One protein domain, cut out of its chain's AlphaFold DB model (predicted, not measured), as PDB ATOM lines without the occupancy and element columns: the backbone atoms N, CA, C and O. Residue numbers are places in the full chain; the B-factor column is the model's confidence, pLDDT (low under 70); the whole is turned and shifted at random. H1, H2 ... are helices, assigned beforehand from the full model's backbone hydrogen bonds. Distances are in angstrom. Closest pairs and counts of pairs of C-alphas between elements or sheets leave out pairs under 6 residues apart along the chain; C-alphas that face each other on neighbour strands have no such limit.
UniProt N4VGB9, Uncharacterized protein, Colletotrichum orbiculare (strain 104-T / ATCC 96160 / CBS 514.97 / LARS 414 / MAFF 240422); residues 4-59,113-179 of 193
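Overview. This is residues 4 to 59 and 113 to 179 of the 193 residues of an uncharacterized protein of Colletotrichum orbiculare (strain 104-T / ATCC 96160 / CBS 514.97 / LARS 414 / MAFF 240422) (UniProt N4VGB9). Two helices, H2 and H5, pack crosswise on a long third, H3; H1 packs on H2 near one end of H3, and short H4 folds back at the other. The printed part has 123 residues with five named helices, H1 to H5 in order, and no named strand: class all helix. It is compact, radius of gyration of the C-alphas 15.4 A, spanning 43 by 34 by 26 A.

Along the chain. H1 is residues 4 to 21, 25.5 A, from C-alpha 4 at (-40.070, 46.034, -41.300). H2 is 32 to 46, H3 113 to 135, 32.2 A, H4 142 to 147, and H5 157 to 172, ending at (-35.008, 35.022, -31.758).

Arrangement. Hub H3 touches H2 at a steep tilt of 52 degrees, C-alphas 35 and 117 closest at 7.0 A. Its residues 121 to 129 alone touch H5, closest C-alphas 125 and 163, 6.3 A. H1 and H2 form a hairpin, as do H3 and H4. Every O i to N i+4 pair in H1 to H5 is within hydrogen-bond range.

Size, cuts and confidence. Residues 60 to 112 are cut out, a C-alpha gap of 27.5 A. Confidence is under 70 at 25 to 30, 54 to 59 and 133 to 153.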
ATOM      1  N   THR A   4     -41.124  47.047 -41.464       71.88
ATOM      2  CA  THR A   4     -40.070  46.034 -41.300       71.88
ATOM      3  C   THR A   4     -38.735  46.625 -40.843       71.88
ATOM      4  O   THR A   4     -38.141  46.141 -39.891       71.88
ATOM      5  N   ALA A   5     -38.296  47.739 -41.434       72.50
ATOM      6  CA  ALA A   5     -37.054  48.404 -41.029       72.50
ATOM      7  C   ALA A   5     -37.125  48.978 -39.601       72.50
ATOM      8  O   ALA A   5     -36.121  49.033 -38.891       72.50
ATOM      9  N   ARG A   6     -38.314  49.422 -39.175       81.06
ATOM     10  CA  ARG A   6     -38.545  49.876 -37.800       81.06
ATOM     11  C   ARG A   6     -38.580  48.693 -36.832       81.06
ATOM     12  O   ARG A   6     -38.000  48.793 -35.758       81.06
ATOM     13  N   GLU A   7     -39.242  47.608 -37.216       85.12
ATOM     14  CA  GLU A   7     -39.317  46.356 -36.460       85.12
ATOM     15  C   GLU A   7     -37.919  45.793 -36.193       85.12
ATOM     16  O   GLU A   7     -37.563  45.597 -35.032       85.12
ATOM     17  N   ASP A   8     -37.090  45.659 -37.232       86.25
ATOM     18  CA  ASP A   8     -35.697  45.215 -37.111       86.25
ATOM     19  C   ASP A   8     -34.897  46.131 -36.172       86.25
ATOM     20  O   ASP A   8     -34.242  45.662 -35.246       86.25
ATOM     21  N   SER A   9     -35.006  47.454 -36.336       88.25
ATOM     22  CA  SER A   9     -34.288  48.407 -35.480       88.25
ATOM     23  C   SER A   9     -34.707  48.329 -34.006       88.25
ATOM     24  O   SER A   9     -33.858  48.453 -33.117       88.25
ATOM     25  N   MET A  10     -36.000  48.145 -33.728       88.06
ATOM     26  CA  MET A  10     -36.528  47.982 -32.370       88.06
ATOM     27  C   MET A  10     -36.043  46.672 -31.751       88.06
ATOM     28  O   MET A  10     -35.523  46.671 -30.633       88.06
ATOM     29  N   ARG A  11     -36.145  45.579 -32.513       91.38
ATOM     30  CA  ARG A  11     -35.667  44.247 -32.143       91.38
ATOM     31  C   ARG A  11     -34.190  44.266 -31.758       91.38
ATOM     32  O   ARG A  11     -33.828  43.851 -30.657       91.38
ATOM     33  N   ASP A  12     -33.355  44.807 -32.639       90.56
ATOM     34  CA  ASP A  12     -31.905  44.838 -32.469       90.56
ATOM     35  C   ASP A  12     -31.506  45.708 -31.266       90.56
ATOM     36  O   ASP A  12     -30.558  45.391 -30.547       90.56
ATOM     37  N   THR A  13     -32.270  46.773 -30.986       89.88
ATOM     38  CA  THR A  13     -32.076  47.612 -29.793       89.88
ATOM     39  C   THR A  13     -32.344  46.825 -28.511       89.88
ATOM     40  O   THR A  13     -31.520  46.855 -27.593       89.88
ATOM     41  N   VAL A  14     -33.462  46.092 -28.438       89.38
ATOM     42  CA  VAL A  14     -33.781  45.263 -27.264       89.38
ATOM     43  C   VAL A  14     -32.723  44.181 -27.074       89.38
ATOM     44  O   VAL A  14     -32.200  44.031 -25.967       89.38
ATOM     45  N   ALA A  15     -32.356  43.483 -28.151       90.44
ATOM     46  CA  ALA A  15     -31.322  42.456 -28.117       90.44
ATOM     47  C   ALA A  15     -29.981  43.015 -27.633       90.44
ATOM     48  O   ALA A  15     -29.357  42.450 -26.739       90.44
ATOM     49  N   HIS A  16     -29.568  44.175 -28.143       89.38
ATOM     50  CA  HIS A  16     -28.330  44.817 -27.721       89.38
ATOM     51  C   HIS A  16     -28.327  45.163 -26.227       89.38
ATOM     52  O   HIS A  16     -27.361  44.850 -25.525       89.38
ATOM     53  N   VAL A  17     -29.398  45.786 -25.724       89.38
ATOM     54  CA  VAL A  17     -29.499  46.176 -24.309       89.38
ATOM     55  C   VAL A  17     -29.502  44.944 -23.406       89.38
ATOM     56  O   VAL A  17     -28.728  44.888 -22.449       89.38
ATOM     57  N   LEU A  18     -30.313  43.932 -23.723       87.88
ATOM     58  CA  LEU A  18     -30.395  42.712 -22.922       87.88
ATOM     59  C   LEU A  18     -29.106  41.881 -22.984       87.88
ATOM     60  O   LEU A  18     -28.700  41.336 -21.963       87.88
ATOM     61  N   SER A  19     -28.406  41.815 -24.114       84.06
ATOM     62  CA  SER A  19     -27.152  41.055 -24.193       84.06
ATOM     63  C   SER A  19     -25.970  41.785 -23.544       84.06
ATOM     64  O   SER A  19     -25.073  41.137 -23.009       84.06
ATOM     65  N   LYS A  20     -25.941  43.127 -23.553       83.06
ATOM     66  CA  LYS A  20     -24.835  43.908 -22.964       83.06
ATOM     67  C   LYS A  20     -25.020  44.226 -21.485       83.06
ATOM     68  O   LYS A  20     -24.045  44.181 -20.748       83.06
ATOM     69  N   GLN A  21     -26.242  44.546 -21.071       82.06
ATOM     70  CA  GLN A  21     -26.558  45.012 -19.714       82.06
ATOM     71  C   GLN A  21     -27.424  44.006 -18.944       82.06
ATOM     72  O   GLN A  21     -27.655  44.165 -17.747       82.06
ATOM     73  N   GLY A  22     -27.905  42.948 -19.605       72.44
ATOM     74  CA  GLY A  22     -28.859  42.008 -19.021       72.44
ATOM     75  C   GLY A  22     -28.343  41.233 -17.822       72.44
ATOM     76  O   GLY A  22     -29.167  40.850 -17.009       72.44
ATOM     77  N   ALA A  23     -27.030  41.022 -17.692       78.50
ATOM     78  CA  ALA A  23     -26.420  40.318 -16.558       78.50
ATOM     79  C   ALA A  23     -26.094  41.241 -15.366       78.50
ATOM     80  O   ALA A  23     -25.658  40.773 -14.311       78.50
ATOM     81  N   GLU A  24     -26.269  42.557 -15.511       74.62
ATOM     82  CA  GLU A  24     -25.898  43.508 -14.471       74.62
ATOM     83  C   GLU A  24     -26.929  43.538 -13.335       74.62
ATOM     84  O   GLU A  24     -28.112  43.790 -13.548       74.62
ATOM     85  N   LYS A  25     -26.457  43.326 -12.099       65.38
ATOM     86  CA  LYS A  25     -27.273  43.349 -10.867       65.38
ATOM     87  C   LYS A  25     -27.311  44.718 -10.168       65.38
ATOM     88  O   LYS A  25     -27.871  44.841  -9.084       65.38
ATOM     89  N   LYS A  26     -26.642  45.750 -10.707       60.06
ATOM     90  CA  LYS A  26     -26.472  47.040 -10.009       60.06
ATOM     91  C   LYS A  26     -27.543  48.065 -10.425       60.06
ATOM     92  O   LYS A  26     -27.670  48.360 -11.613       60.06
ATOM     93  N   PRO A  27     -28.215  48.734  -9.467       51.34
ATOM     94  CA  PRO A  27     -29.277  49.710  -9.745       51.34
ATOM     95  C   PRO A  27     -28.829  50.968 -10.513       51.34
ATOM     96  O   PRO A  27     -29.675  51.707 -10.999       51.34
ATOM     97  N   LYS A  28     -27.517  51.215 -10.679       51.56
ATOM     98  CA  LYS A  28     -27.028  52.284 -11.574       51.56
ATOM     99  C   LYS A  28     -27.355  52.031 -13.056       51.56
ATOM    100  O   LYS A  28     -27.391  52.998 -13.806       51.56
ATOM    101  N   PHE A  29     -27.602  50.779 -13.457       51.44
ATOM    102  CA  PHE A  29     -27.861  50.395 -14.853       51.44
ATOM    103  C   PHE A  29     -29.282  49.864 -15.090       51.44
ATOM    104  O   PHE A  29     -29.853  50.094 -16.154       51.44
ATOM    105  N   VAL A  30     -29.918  49.266 -14.075       63.00
ATOM    106  CA  VAL A  30     -31.353  48.926 -14.099       63.00
ATOM    107  C   VAL A  30     -32.185  50.186 -13.810       63.00
ATOM    108  O   VAL A  30     -32.826  50.325 -12.771       63.00
ATOM    109  N   CYS A  31     -32.113  51.169 -14.707       75.25
ATOM    110  CA  CYS A  31     -32.900  52.391 -14.595       75.25
ATOM    111  C   CYS A  31     -34.371  52.100 -14.927       75.25
ATOM    112  O   CYS A  31     -34.669  51.416 -15.908       75.25
ATOM    113  N   VAL A  32     -35.298  52.677 -14.157       81.25
ATOM    114  CA  VAL A  32     -36.752  52.600 -14.407       81.25
ATOM    115  C   VAL A  32     -37.091  52.997 -15.848       81.25
ATOM    116  O   VAL A  32     -37.915  52.353 -16.489       81.25
ATOM    117  N   SER A  33     -36.408  54.014 -16.386       83.75
ATOM    118  CA  SER A  33     -36.596  54.453 -17.775       83.75
ATOM    119  C   SER A  33     -36.158  53.406 -18.804       83.75
ATOM    120  O   SER A  33     -36.836  53.241 -19.818       83.75
ATOM    121  N   THR A  34     -35.082  52.657 -18.533       87.62
ATOM    122  CA  THR A  34     -34.626  51.551 -19.386       87.62
ATOM    123  C   THR A  34     -35.654  50.429 -19.388       87.62
ATOM    124  O   THR A  34     -36.066  49.996 -20.460       87.62
ATOM    125  N   ILE A  35     -36.127  50.004 -18.210       88.31
ATOM    126  CA  ILE A  35     -37.160  48.962 -18.094       88.31
ATOM    127  C   ILE A  35     -38.420  49.386 -18.852       88.31
ATOM    128  O   ILE A  35     -38.905  48.640 -19.698       88.31
ATOM    129  N   PHE A  36     -38.914  50.602 -18.607       88.06
ATOM    130  CA  PHE A  36     -40.105  51.113 -19.280       88.06
ATOM    131  C   PHE A  36     -39.936  51.173 -20.805       88.06
ATOM    132  O   PHE A  36     -40.836  50.778 -21.543       88.06
ATOM    133  N   SER A  37     -38.771  51.610 -21.292       89.44
ATOM    134  CA  SER A  37     -38.486  51.680 -22.732       89.44
ATOM    135  C   SER A  37     -38.446  50.293 -23.379       89.44
ATOM    136  O   SER A  37     -39.002  50.105 -24.462       89.44
ATOM    137  N   LEU A  38     -37.840  49.308 -22.707       91.75
ATOM    138  CA  LEU A  38     -37.832  47.918 -23.167       91.75
ATOM    139  C   LEU A  38     -39.247  47.342 -23.202       91.75
ATOM    140  O   LEU A  38     -39.641  46.779 -24.216       91.75
ATOM    141  N   MET A  39     -40.036  47.543 -22.145       91.50
ATOM    142  CA  MET A  39     -41.426  47.083 -22.092       91.50
ATOM    143  C   MET A  39     -42.288  47.710 -23.183       91.50
ATOM    144  O   MET A  39     -43.050  47.003 -23.829       91.50
ATOM    145  N   LYS A  40     -42.141  49.012 -23.444       89.75
ATOM    146  CA  LYS A  40     -42.850  49.679 -24.541       89.75
ATOM    147  C   LYS A  40     -42.456  49.114 -25.906       89.75
ATOM    148  O   LYS A  40     -43.306  48.928 -26.767       89.75
ATOM    149  N   THR A  41     -41.175  48.813 -26.098       91.00
ATOM    150  CA  THR A  41     -40.694  48.220 -27.351       91.00
ATOM    151  C   THR A  41     -41.226  46.794 -27.527       91.00
ATOM    152  O   THR A  41     -41.688  46.440 -28.606       91.00
ATOM    153  N   ILE A  42     -41.238  45.996 -26.454       93.00
ATOM    154  CA  ILE A  42     -41.846  44.657 -26.437       93.00
ATOM    155  C   ILE A  42     -43.360  44.738 -26.675       93.00
ATOM    156  O   ILE A  42     -43.903  43.901 -27.383       93.00
ATOM    157  N   ASP A  43     -44.050  45.741 -26.132       91.44
ATOM    158  CA  ASP A  43     -45.469  45.986 -26.407       91.44
ATOM    159  C   ASP A  43     -45.714  46.252 -27.896       91.44
ATOM    160  O   ASP A  43     -46.562  45.603 -28.505       91.44
ATOM    161  N   GLU A  44     -44.923  47.132 -28.515       89.19
ATOM    162  CA  GLU A  44     -45.020  47.416 -29.953       89.19
ATOM    163  C   GLU A  44     -44.752  46.176 -30.824       89.19
ATOM    164  O   GLU A  44     -45.460  45.974 -31.812       89.19
ATOM    165  N   LEU A  45     -43.778  45.337 -30.455       90.94
ATOM    166  CA  LEU A  45     -43.379  44.152 -31.227       90.94
ATOM    167  C   LEU A  45     -44.302  42.942 -31.011       90.94
ATOM    168  O   LEU A  45     -44.697  42.287 -31.972       90.94
ATOM    169  N   CYS A  46     -44.661  42.646 -29.761       92.50
ATOM    170  CA  CYS A  46     -45.326  41.393 -29.390       92.50
ATOM    171  C   CYS A  46     -46.828  41.551 -29.125       92.50
ATOM    172  O   CYS A  46     -47.582  40.586 -29.245       92.50
ATOM    173  N   PHE A  47     -47.271  42.751 -28.750       89.62
ATOM    174  CA  PHE A  47     -48.650  43.026 -28.335       89.62
ATOM    175  C   PHE A  47     -49.310  44.115 -29.187       89.62
ATOM    176  O   PHE A  47     -50.392  44.589 -28.847       89.62
ATOM    177  N   LEU A  48     -48.689  44.486 -30.314       85.75
ATOM    178  CA  LEU A  48     -49.180  45.477 -31.274       85.75
ATOM    179  C   LEU A  48     -49.416  46.868 -30.657       85.75
ATOM    180  O   LEU A  48     -50.280  47.608 -31.123       85.75
ATOM    181  N   GLY A  49     -48.675  47.224 -29.604       85.25
ATOM    182  CA  GLY A  49     -48.793  48.520 -28.930       85.25
ATOM    183  C   GLY A  49     -50.112  48.703 -28.178       85.25
ATOM    184  O   GLY A  49     -50.627  49.822 -28.105       85.25
ATOM    185  N   LEU A  50     -50.716  47.603 -27.717       83.56
ATOM    186  CA  LEU A  50     -52.036  47.608 -27.087       83.56
ATOM    187  C   LEU A  50     -51.983  47.881 -25.577       83.56
ATOM    188  O   LEU A  50     -53.022  48.219 -25.005       83.56
ATOM    189  N   LEU A  51     -50.823  47.734 -24.927       85.56
ATOM    190  CA  LEU A  51     -50.692  47.892 -23.476       85.56
ATOM    191  C   LEU A  51     -50.312  49.320 -23.081       85.56
ATOM    192  O   LEU A  51     -50.965  49.918 -22.227       85.56
ATOM    193  N   PHE A  52     -49.286  49.896 -23.705       84.44
ATOM    194  CA  PHE A  52     -48.783  51.225 -23.375       84.44
ATOM    195  C   PHE A  52     -49.118  52.235 -24.476       84.44
ATOM    196  O   PHE A  52     -49.187  51.882 -25.650       84.44
ATOM    197  N   PRO A  53     -49.287  53.529 -24.145       72.50
ATOM    198  CA  PRO A  53     -49.475  54.553 -25.164       72.50
ATOM    199  C   PRO A  53     -48.294  54.594 -26.145       72.50
ATOM    200  O   PRO A  53     -47.145  54.880 -25.774       72.50
ATOM    201  N   THR A  54     -48.586  54.363 -27.421       65.50
ATOM    202  CA  THR A  54     -47.630  54.517 -28.520       65.50
ATOM    203  C   THR A  54     -47.926  55.799 -29.295       65.50
ATOM    204  O   THR A  54     -48.963  56.439 -29.123       65.50
ATOM    205  N   THR A  55     -47.012  56.202 -30.179       60.22
ATOM    206  CA  THR A  55     -47.244  57.342 -31.087       60.22
ATOM    207  C   THR A  55     -48.361  57.084 -32.100       60.22
ATOM    208  O   THR A  55     -48.822  58.026 -32.738       60.22
ATOM    209  N   HIS A  56     -48.787  55.827 -32.268       55.38
ATOM    210  CA  HIS A  56     -49.763  55.410 -33.279       55.38
ATOM    211  C   HIS A  56     -51.080  54.915 -32.679       55.38
ATOM    212  O   HIS A  56     -52.103  54.940 -33.356       55.38
ATOM    213  N   ILE A  57     -51.061  54.474 -31.420       60.16
ATOM    214  CA  ILE A  57     -52.189  53.852 -30.735       60.16
ATOM    215  C   ILE A  57     -52.258  54.431 -29.317       60.16
ATOM    216  O   ILE A  57     -51.358  54.229 -28.502       60.16
ATOM    217  N   ASN A  58     -53.333  55.168 -29.027       57.28
ATOM    218  CA  ASN A  58     -53.616  55.702 -27.698       57.28
ATOM    219  C   ASN A  58     -54.915  55.086 -27.165       57.28
ATOM    220  O   ASN A  58     -56.009  55.402 -27.637       57.28
ATOM    221  N   HIS A  59     -54.796  54.188 -26.189       59.81
ATOM    222  CA  HIS A  59     -55.932  53.526 -25.555       59.81
ATOM    223  C   HIS A  59     -56.356  54.262 -24.287       59.81
ATOM    224  O   HIS A  59     -56.081  53.835 -23.169       59.81
ATOM    225  N   LEU A 113     -31.263  42.955 -15.074       87.38
ATOM    226  CA  LEU A 113     -32.184  43.536 -16.060       87.38
ATOM    227  C   LEU A 113     -32.907  42.446 -16.869       87.38
ATOM    228  O   LEU A 113     -34.100  42.581 -17.137       87.38
ATOM    229  N   LYS A 114     -32.214  41.351 -17.217       87.12
ATOM    230  CA  LYS A 114     -32.814  40.223 -17.944       87.12
ATOM    231  C   LYS A 114     -33.947  39.586 -17.137       87.12
ATOM    232  O   LYS A 114     -35.022  39.385 -17.689       87.12
ATOM    233  N   GLU A 115     -33.742  39.344 -15.843       87.81
ATOM    234  CA  GLU A 115     -34.784  38.814 -14.950       87.81
ATOM    235  C   GLU A 115     -35.973  39.774 -14.821       87.81
ATOM    236  O   GLU A 115     -37.119  39.345 -14.936       87.81
ATOM    237  N   VAL A 116     -35.731  41.078 -14.637       88.19
ATOM    238  CA  VAL A 116     -36.822  42.064 -14.544       88.19
ATOM    239  C   VAL A 116     -37.648  42.094 -15.831       88.19
ATOM    240  O   VAL A 116     -38.872  42.143 -15.766       88.19
ATOM    241  N   VAL A 117     -37.008  42.027 -17.001       90.44
ATOM    242  CA  VAL A 117     -37.710  42.034 -18.295       90.44
ATOM    243  C   VAL A 117     -38.448  40.716 -18.553       90.44
ATOM    244  O   VAL A 117     -39.521  40.736 -19.150       90.44
ATOM    245  N   GLN A 118     -37.946  39.580 -18.061       90.25
ATOM    246  CA  GLN A 118     -38.682  38.307 -18.089       90.25
ATOM    247  C   GLN A 118     -39.966  38.384 -17.259       90.25
ATOM    248  O   GLN A 118     -41.037  38.022 -17.746       90.25
ATOM    249  N   VAL A 119     -39.872  38.908 -16.034       89.94
ATOM    250  CA  VAL A 119     -41.043  39.140 -15.176       89.94
ATOM    251  C   VAL A 119     -41.993  40.139 -15.840       89.94
ATOM    252  O   VAL A 119     -43.194  39.907 -15.893       89.94
ATOM    253  N   ALA A 120     -41.470  41.212 -16.433       91.44
ATOM    254  CA  ALA A 120     -42.280  42.179 -17.163       91.44
ATOM    255  C   ALA A 120     -43.066  41.542 -18.315       91.44
ATOM    256  O   ALA A 120     -44.258  41.796 -18.439       91.44
ATOM    257  N   ALA A 121     -42.428  40.693 -19.127       92.75
ATOM    258  CA  ALA A 121     -43.098  39.986 -20.216       92.75
ATOM    259  C   ALA A 121     -44.227  39.082 -19.692       92.75
ATOM    260  O   ALA A 121     -45.317  39.091 -20.260       92.75
ATOM    261  N   HIS A 122     -44.001  38.369 -18.584       92.25
ATOM    262  CA  HIS A 122     -45.024  37.564 -17.907       92.25
ATOM    263  C   HIS A 122     -46.243  38.411 -17.508       92.25
ATOM    264  O   HIS A 122     -47.378  38.100 -17.872       92.25
ATOM    265  N   GLU A 123     -46.011  39.533 -16.828       90.88
ATOM    266  CA  GLU A 123     -47.079  40.437 -16.394       90.88
ATOM    267  C   GLU A 123     -47.789  41.136 -17.566       90.88
ATOM    268  O   GLU A 123     -49.006  41.325 -17.555       90.88
ATOM    269  N   MET A 124     -47.066  41.456 -18.639       92.38
ATOM    270  CA  MET A 124     -47.652  42.002 -19.864       92.38
ATOM    271  C   MET A 124     -48.611  41.012 -20.536       92.38
ATOM    272  O   MET A 124     -49.646  41.439 -21.048       92.38
ATOM    273  N   VAL A 125     -48.341  39.701 -20.483       91.25
ATOM    274  CA  VAL A 125     -49.295  38.681 -20.956       91.25
ATOM    275  C   VAL A 125     -50.566  38.688 -20.107       91.25
ATOM    276  O   VAL A 125     -51.665  38.664 -20.667       91.25
ATOM    277  N   HIS A 126     -50.452  38.787 -18.777       87.62
ATOM    278  CA  HIS A 126     -51.629  38.937 -17.915       87.62
ATOM    279  C   HIS A 126     -52.444  40.183 -18.281       87.62
ATOM    280  O   HIS A 126     -53.658  40.092 -18.481       87.62
ATOM    281  N   ALA A 127     -51.783  41.333 -18.433       87.81
ATOM    282  CA  ALA A 127     -52.433  42.589 -18.798       87.81
ATOM    283  C   ALA A 127     -53.107  42.517 -20.177       87.81
ATOM    284  O   ALA A 127     -54.229  42.996 -20.346       87.81
ATOM    285  N   TYR A 128     -52.461  41.875 -21.149       88.25
ATOM    286  CA  TYR A 128     -52.993  41.691 -22.495       88.25
ATOM    287  C   TYR A 128     -54.275  40.859 -22.503       88.25
ATOM    288  O   TYR A 128     -55.275  41.256 -23.105       88.25
ATOM    289  N   LEU A 129     -54.279  39.731 -21.792       84.75
ATOM    290  CA  LEU A 129     -55.457  38.870 -21.703       84.75
ATOM    291  C   LEU A 129     -56.608  39.558 -20.959       84.75
ATOM    292  O   LEU A 129     -57.748  39.495 -21.420       84.75
ATOM    293  N   LEU A 130     -56.313  40.287 -19.876       80.50
ATOM    294  CA  LEU A 130     -57.301  41.117 -19.177       80.50
ATOM    295  C   LEU A 130     -57.933  42.146 -20.123       80.50
ATOM    296  O   LEU A 130     -59.158  42.267 -20.183       80.50
ATOM    297  N   LEU A 131     -57.109  42.857 -20.896       78.81
ATOM    298  CA  LEU A 131     -57.565  43.871 -21.842       78.81
ATOM    299  C   LEU A 131     -58.474  43.279 -22.929       78.81
ATOM    300  O   LEU A 131     -59.512  43.865 -23.248       78.81
ATOM    301  N   LEU A 132     -58.113  42.120 -23.487       76.44
ATOM    302  CA  LEU A 132     -58.928  41.435 -24.494       76.44
ATOM    303  C   LEU A 132     -60.286  40.995 -23.941       76.44
ATOM    304  O   LEU A 132     -61.306  41.211 -24.598       76.44
ATOM    305  N   SER A 133     -60.317  40.428 -22.734       69.56
ATOM    306  CA  SER A 133     -61.568  40.022 -22.086       69.56
ATOM    307  C   SER A 133     -62.464  41.214 -21.751       69.56
ATOM    308  O   SER A 133     -63.682  41.127 -21.916       69.56
ATOM    309  N   CYS A 134     -61.882  42.354 -21.363       66.25
ATOM    310  CA  CYS A 134     -62.646  43.568 -21.073       66.25
ATOM    311  C   CYS A 134     -63.305  44.176 -22.313       66.25
ATOM    312  O   CYS A 134     -64.459  44.598 -22.261       66.25
ATOM    313  N   ARG A 135     -62.613  44.167 -23.457       64.38
ATOM    314  CA  ARG A 135     -63.140  44.712 -24.722       64.38
ATOM    315  C   ARG A 135     -64.304  43.908 -25.308       64.38
ATOM    316  O   ARG A 135     -65.002  44.428 -26.171       64.38
ATOM    317  N   ARG A 136     -64.512  42.664 -24.869       56.75
ATOM    318  CA  ARG A 136     -65.624  41.809 -25.318       56.75
ATOM    319  C   ARG A 136     -66.867  41.886 -24.428       56.75
ATOM    320  O   ARG A 136     -67.774  41.094 -24.629       56.75
ATOM    321  N   GLU A 137     -66.903  42.783 -23.436       58.56
ATOM    322  CA  GLU A 137     -67.961  42.841 -22.403       58.56
ATOM    323  C   GLU A 137     -68.106  41.525 -21.598       58.56
ATOM    324  O   GLU A 137     -69.083  41.307 -20.886       58.56
ATOM    325  N   GLN A 138     -67.098  40.648 -21.668       53.03
ATOM    326  CA  GLN A 138     -67.085  39.296 -21.098       53.03
ATOM    327  C   GLN A 138     -66.090  39.177 -19.936       53.03
ATOM    328  O   GLN A 138     -65.488  38.123 -19.729       53.03
ATOM    329  N   CYS A 139     -65.913  40.246 -19.152       56.66
ATOM    330  CA  CYS A 139     -64.903  40.324 -18.088       56.66
ATOM    331  C   CYS A 139     -64.954  39.177 -17.056       56.66
ATOM    332  O   CYS A 139     -63.993  39.015 -16.315       56.66
ATOM    333  N   GLY A 140     -66.057  38.419 -16.965       48.91
ATOM    334  CA  GLY A 140     -66.272  37.415 -15.916       48.91
ATOM    335  C   GLY A 140     -66.286  35.939 -16.335       48.91
ATOM    336  O   GLY A 140     -65.967  35.108 -15.498       48.91
ATOM    337  N   ALA A 141     -66.656  35.581 -17.572       47.62
ATOM    338  CA  ALA A 141     -66.932  34.174 -17.926       47.62
ATOM    339  C   ALA A 141     -65.835  33.531 -18.793       47.62
ATOM    340  O   ALA A 141     -65.302  32.486 -18.431       47.62
ATOM    341  N   ASP A 142     -65.433  34.187 -19.886       50.50
ATOM    342  CA  ASP A 142     -64.417  33.641 -20.804       50.50
ATOM    343  C   ASP A 142     -62.981  33.914 -20.328       50.50
ATOM    344  O   ASP A 142     -62.054  33.184 -20.681       50.50
ATOM    345  N   PHE A 143     -62.787  34.938 -19.486       52.41
ATOM    346  CA  PHE A 143     -61.501  35.194 -18.836       52.41
ATOM    347  C   PHE A 143     -61.142  34.065 -17.869       52.41
ATOM    348  O   PHE A 143     -60.046  33.532 -17.950       52.41
ATOM    349  N   GLU A 144     -62.072  33.627 -17.017       54.47
ATOM    350  CA  GLU A 144     -61.793  32.566 -16.043       54.47
ATOM    351  C   GLU A 144     -61.444  31.235 -16.723       54.47
ATOM    352  O   GLU A 144     -60.542  30.542 -16.274       54.47
ATOM    353  N   VAL A 145     -62.068  30.907 -17.859       57.53
ATOM    354  CA  VAL A 145     -61.801  29.656 -18.595       57.53
ATOM    355  C   VAL A 145     -60.482  29.695 -19.378       57.53
ATOM    356  O   VAL A 145     -59.788  28.686 -19.471       57.53
ATOM    357  N   MET A 146     -60.114  30.841 -19.959       56.22
ATOM    358  CA  MET A 146     -58.865  30.971 -20.729       56.22
ATOM    359  C   MET A 146     -57.644  31.274 -19.856       56.22
ATOM    360  O   MET A 146     -56.511  31.000 -20.262       56.22
ATOM    361  N   HIS A 147     -57.878  31.872 -18.688       60.34
ATOM    362  CA  HIS A 147     -56.847  32.379 -17.797       60.34
ATOM    363  C   HIS A 147     -56.610  31.474 -16.596       60.34
ATOM    364  O   HIS A 147     -55.489  31.483 -16.105       60.34
ATOM    365  N   ARG A 148     -57.589  30.678 -16.139       62.72
ATOM    366  CA  ARG A 148     -57.332  29.718 -15.066       62.72
ATOM    367  C   ARG A 148     -56.736  28.415 -15.579       62.72
ATOM    368  O   ARG A 148     -57.176  27.871 -16.591       62.72
ATOM    369  N   ASP A 149     -55.718  27.924 -14.889       59.12
ATOM    370  CA  ASP A 149     -55.332  26.521 -14.964       59.12
ATOM    371  C   ASP A 149     -56.339  25.642 -14.195       59.12
ATOM    372  O   ASP A 149     -57.344  26.122 -13.660       59.12
ATOM    373  N   ALA A 150     -56.092  24.331 -14.173       48.53
ATOM    374  CA  ALA A 150     -56.971  23.366 -13.515       48.53
ATOM    375  C   ALA A 150     -57.118  23.600 -11.997       48.53
ATOM    376  O   ALA A 150     -58.126  23.185 -11.426       48.53
ATOM    377  N   ASP A 151     -56.162  24.296 -11.375       51.09
ATOM    378  CA  ASP A 151     -56.116  24.588  -9.939       51.09
ATOM    379  C   ASP A 151     -56.661  25.994  -9.614       51.09
ATOM    380  O   ASP A 151     -56.745  26.407  -8.457       51.09
ATOM    381  N   GLY A 152     -57.088  26.738 -10.638       56.50
ATOM    382  CA  GLY A 152     -57.631  28.083 -10.505       56.50
ATOM    383  C   GLY A 152     -56.586  29.205 -10.528       56.50
ATOM    384  O   GLY A 152     -56.945  30.366 -10.303       56.50
ATOM    385  N   GLY A 153     -55.318  28.893 -10.807       63.03
ATOM    386  CA  GLY A 153     -54.217  29.847 -10.963       63.03
ATOM    387  C   GLY A 153     -54.261  30.573 -12.308       63.03
ATOM    388  O   GLY A 153     -54.774  30.040 -13.275       63.03
ATOM    389  N   GLY A 154     -53.731  31.798 -12.407       70.38
ATOM    390  CA  GLY A 154     -53.849  32.671 -13.597       70.38
ATOM    391  C   GLY A 154     -53.079  32.245 -14.864       70.38
ATOM    392  O   GLY A 154     -52.847  33.080 -15.738       70.38
ATOM    393  N   HIS A 155     -52.657  30.981 -14.976       81.75
ATOM    394  CA  HIS A 155     -51.769  30.470 -16.029       81.75
ATOM    395  C   HIS A 155     -52.427  29.420 -16.938       81.75
ATOM    396  O   HIS A 155     -51.804  28.436 -17.334       81.75
ATOM    397  N   GLY A 156     -53.686  29.644 -17.316       78.06
ATOM    398  CA  GLY A 156     -54.425  28.808 -18.267       78.06
ATOM    399  C   GLY A 156     -53.802  28.730 -19.673       78.06
ATOM    400  O   GLY A 156     -52.808  29.385 -20.000       78.06
ATOM    401  N   LEU A 157     -54.404  27.932 -20.563       79.75
ATOM    402  CA  LEU A 157     -53.839  27.635 -21.892       79.75
ATOM    403  C   LEU A 157     -53.548  28.883 -22.740       79.75
ATOM    404  O   LEU A 157     -52.531  28.920 -23.435       79.75
ATOM    405  N   ALA A 158     -54.405  29.910 -22.675       82.56
ATOM    406  CA  ALA A 158     -54.183  31.147 -23.421       82.56
ATOM    407  C   ALA A 158     -52.952  31.899 -22.900       82.56
ATOM    408  O   ALA A 158     -52.155  32.394 -23.696       82.56
ATOM    409  N   PHE A 159     -52.756  31.927 -21.578       85.81
ATOM    410  CA  PHE A 159     -51.564  32.504 -20.965       85.81
ATOM    411  C   PHE A 159     -50.302  31.790 -21.447       85.81
ATOM    412  O   PHE A 159     -49.394  32.431 -21.970       85.81
ATOM    413  N   VAL A 160     -50.268  30.459 -21.349       84.88
ATOM    414  CA  VAL A 160     -49.100  29.661 -21.752       84.88
ATOM    415  C   VAL A 160     -48.788  29.834 -23.238       84.88
ATOM    416  O   VAL A 160     -47.622  29.977 -23.605       84.88
ATOM    417  N   ALA A 161     -49.808  29.833 -24.099       86.19
ATOM    418  CA  ALA A 161     -49.626  29.996 -25.537       86.19
ATOM    419  C   ALA A 161     -49.039  31.371 -25.887       86.19
ATOM    420  O   ALA A 161     -48.048  31.448 -26.615       86.19
ATOM    421  N   VAL A 162     -49.611  32.445 -25.332       90.00
ATOM    422  CA  VAL A 162     -49.132  33.810 -25.581       90.00
ATOM    423  C   VAL A 162     -47.742  34.007 -24.981       90.00
ATOM    424  O   VAL A 162     -46.861  34.515 -25.669       90.00
ATOM    425  N   LEU A 163     -47.494  33.542 -23.753       90.75
ATOM    426  CA  LEU A 163     -46.178  33.646 -23.126       90.75
ATOM    427  C   LEU A 163     -45.106  32.918 -23.943       90.75
ATOM    428  O   LEU A 163     -44.056  33.495 -24.205       90.75
ATOM    429  N   LYS A 164     -45.370  31.691 -24.410       89.69
ATOM    430  CA  LYS A 164     -44.429  30.960 -25.275       89.69
ATOM    431  C   LYS A 164     -44.148  31.700 -26.581       89.69
ATOM    432  O   LYS A 164     -42.996  31.742 -27.000       89.69
ATOM    433  N   ALA A 165     -45.166  32.292 -27.205       91.25
ATOM    434  CA  ALA A 165     -44.982  33.078 -28.423       91.25
ATOM    435  C   ALA A 165     -44.120  34.327 -28.169       91.25
ATOM    436  O   ALA A 165     -43.173  34.576 -28.909       91.25
ATOM    437  N   VAL A 166     -44.399  35.069 -27.091       93.25
ATOM    438  CA  VAL A 166     -43.644  36.269 -26.696       93.25
ATOM    439  C   VAL A 166     -42.191  35.921 -26.368       93.25
ATOM    440  O   VAL A 166     -41.276  36.554 -26.890       93.25
ATOM    441  N   LEU A 167     -41.960  34.897 -25.539       91.38
ATOM    442  CA  LEU A 167     -40.609  34.460 -25.181       91.38
ATOM    443  C   LEU A 167     -39.850  33.936 -26.403       91.38
ATOM    444  O   LEU A 167     -38.700  34.314 -26.594       91.38
ATOM    445  N   GLY A 168     -40.498  33.138 -27.256       89.56
ATOM    446  CA  GLY A 168     -39.903  32.631 -28.494       89.56
ATOM    447  C   GLY A 168     -39.509  33.748 -29.461       89.56
ATOM    448  O   GLY A 168     -38.441  33.687 -30.068       89.56
ATOM    449  N   GLN A 169     -40.317  34.812 -29.560       92.00
ATOM    450  CA  GLN A 169     -39.920  36.005 -30.304       92.00
ATOM    451  C   GLN A 169     -38.676  36.643 -29.685       92.00
ATOM    452  O   GLN A 169     -37.681  36.779 -30.388       92.00
ATOM    453  N   ILE A 170     -38.674  36.949 -28.384       91.81
ATOM    454  CA  ILE A 170     -37.524  37.586 -27.717       91.81
ATOM    455  C   ILE A 170     -36.241  36.757 -27.878       91.81
ATOM    456  O   ILE A 170     -35.186  37.309 -28.181       91.81
ATOM    457  N   GLN A 171     -36.328  35.433 -27.734       91.56
ATOM    458  CA  GLN A 171     -35.201  34.516 -27.933       91.56
ATOM    459  C   GLN A 171     -34.610  34.607 -29.349       91.56
ATOM    460  O   GLN A 171     -33.405  34.453 -29.523       91.56
ATOM    461  N   SER A 172     -35.437  34.895 -30.358       91.00
ATOM    462  CA  SER A 172     -35.008  35.022 -31.758       91.00
ATOM    463  C   SER A 172     -34.364  36.371 -32.106       91.00
ATOM    464  O   SER A 172     -33.844  36.535 -33.208       91.00
ATOM    465  N   TRP A 173     -34.400  37.353 -31.200       92.19
ATOM    466  CA  TRP A 173     -34.026  38.736 -31.512       92.19
ATOM    467  C   TRP A 173     -32.526  38.994 -31.599       92.19
ATOM    468  O   TRP A 173     -32.114  39.984 -32.201       92.19
ATOM    469  N   GLY A 174     -31.698  38.115 -31.037       86.38
ATOM    470  CA  GLY A 174     -30.260  38.187 -31.236       86.38
ATOM    471  C   GLY A 174     -29.458  37.261 -30.324       86.38
ATOM    472  O   GLY A 174     -30.011  36.650 -29.409       86.38
ATOM    473  N   PRO A 175     -28.134  37.181 -30.550       81.62
ATOM    474  CA  PRO A 175     -27.248  36.322 -29.775       81.62
ATOM    475  C   PRO A 175     -27.240  36.675 -28.282       81.62
ATOM    476  O   PRO A 175     -27.173  37.852 -27.909       81.62
ATOM    477  N   GLY A 176     -27.247  35.655 -27.424       79.69
ATOM    478  CA  GLY A 176     -27.273  35.786 -25.961       79.69
ATOM    479  C   GLY A 176     -28.680  35.814 -25.347       79.69
ATOM    480  O   GLY A 176     -28.822  35.920 -24.118       79.69
ATOM    481  N   LEU A 177     -29.730  35.722 -26.170       85.12
ATOM    482  CA  LEU A 177     -31.127  35.633 -25.735       85.12
ATOM    483  C   LEU A 177     -31.727  34.233 -25.855       85.12
ATOM    484  O   LEU A 177     -32.874  34.055 -25.465       85.12
ATOM    485  N   GLU A 178     -30.969  33.239 -26.300       85.75
ATOM    486  CA  GLU A 178     -31.439  31.868 -26.528       85.75
ATOM    487  C   GLU A 178     -32.041  31.251 -25.253       85.75
ATOM    488  O   GLU A 178     -33.055  30.564 -25.301       85.75
ATOM    489  N   GLU A 179     -31.466  31.578 -24.094       80.19
ATOM    490  CA  GLU A 179     -31.921  31.124 -22.772       80.19
ATOM    491  C   GLU A 179     -32.929  32.088 -22.109       80.19
ATOM    492  O   GLU A 179     -33.266  31.960 -20.930       80.19
TER     493      GLU A 179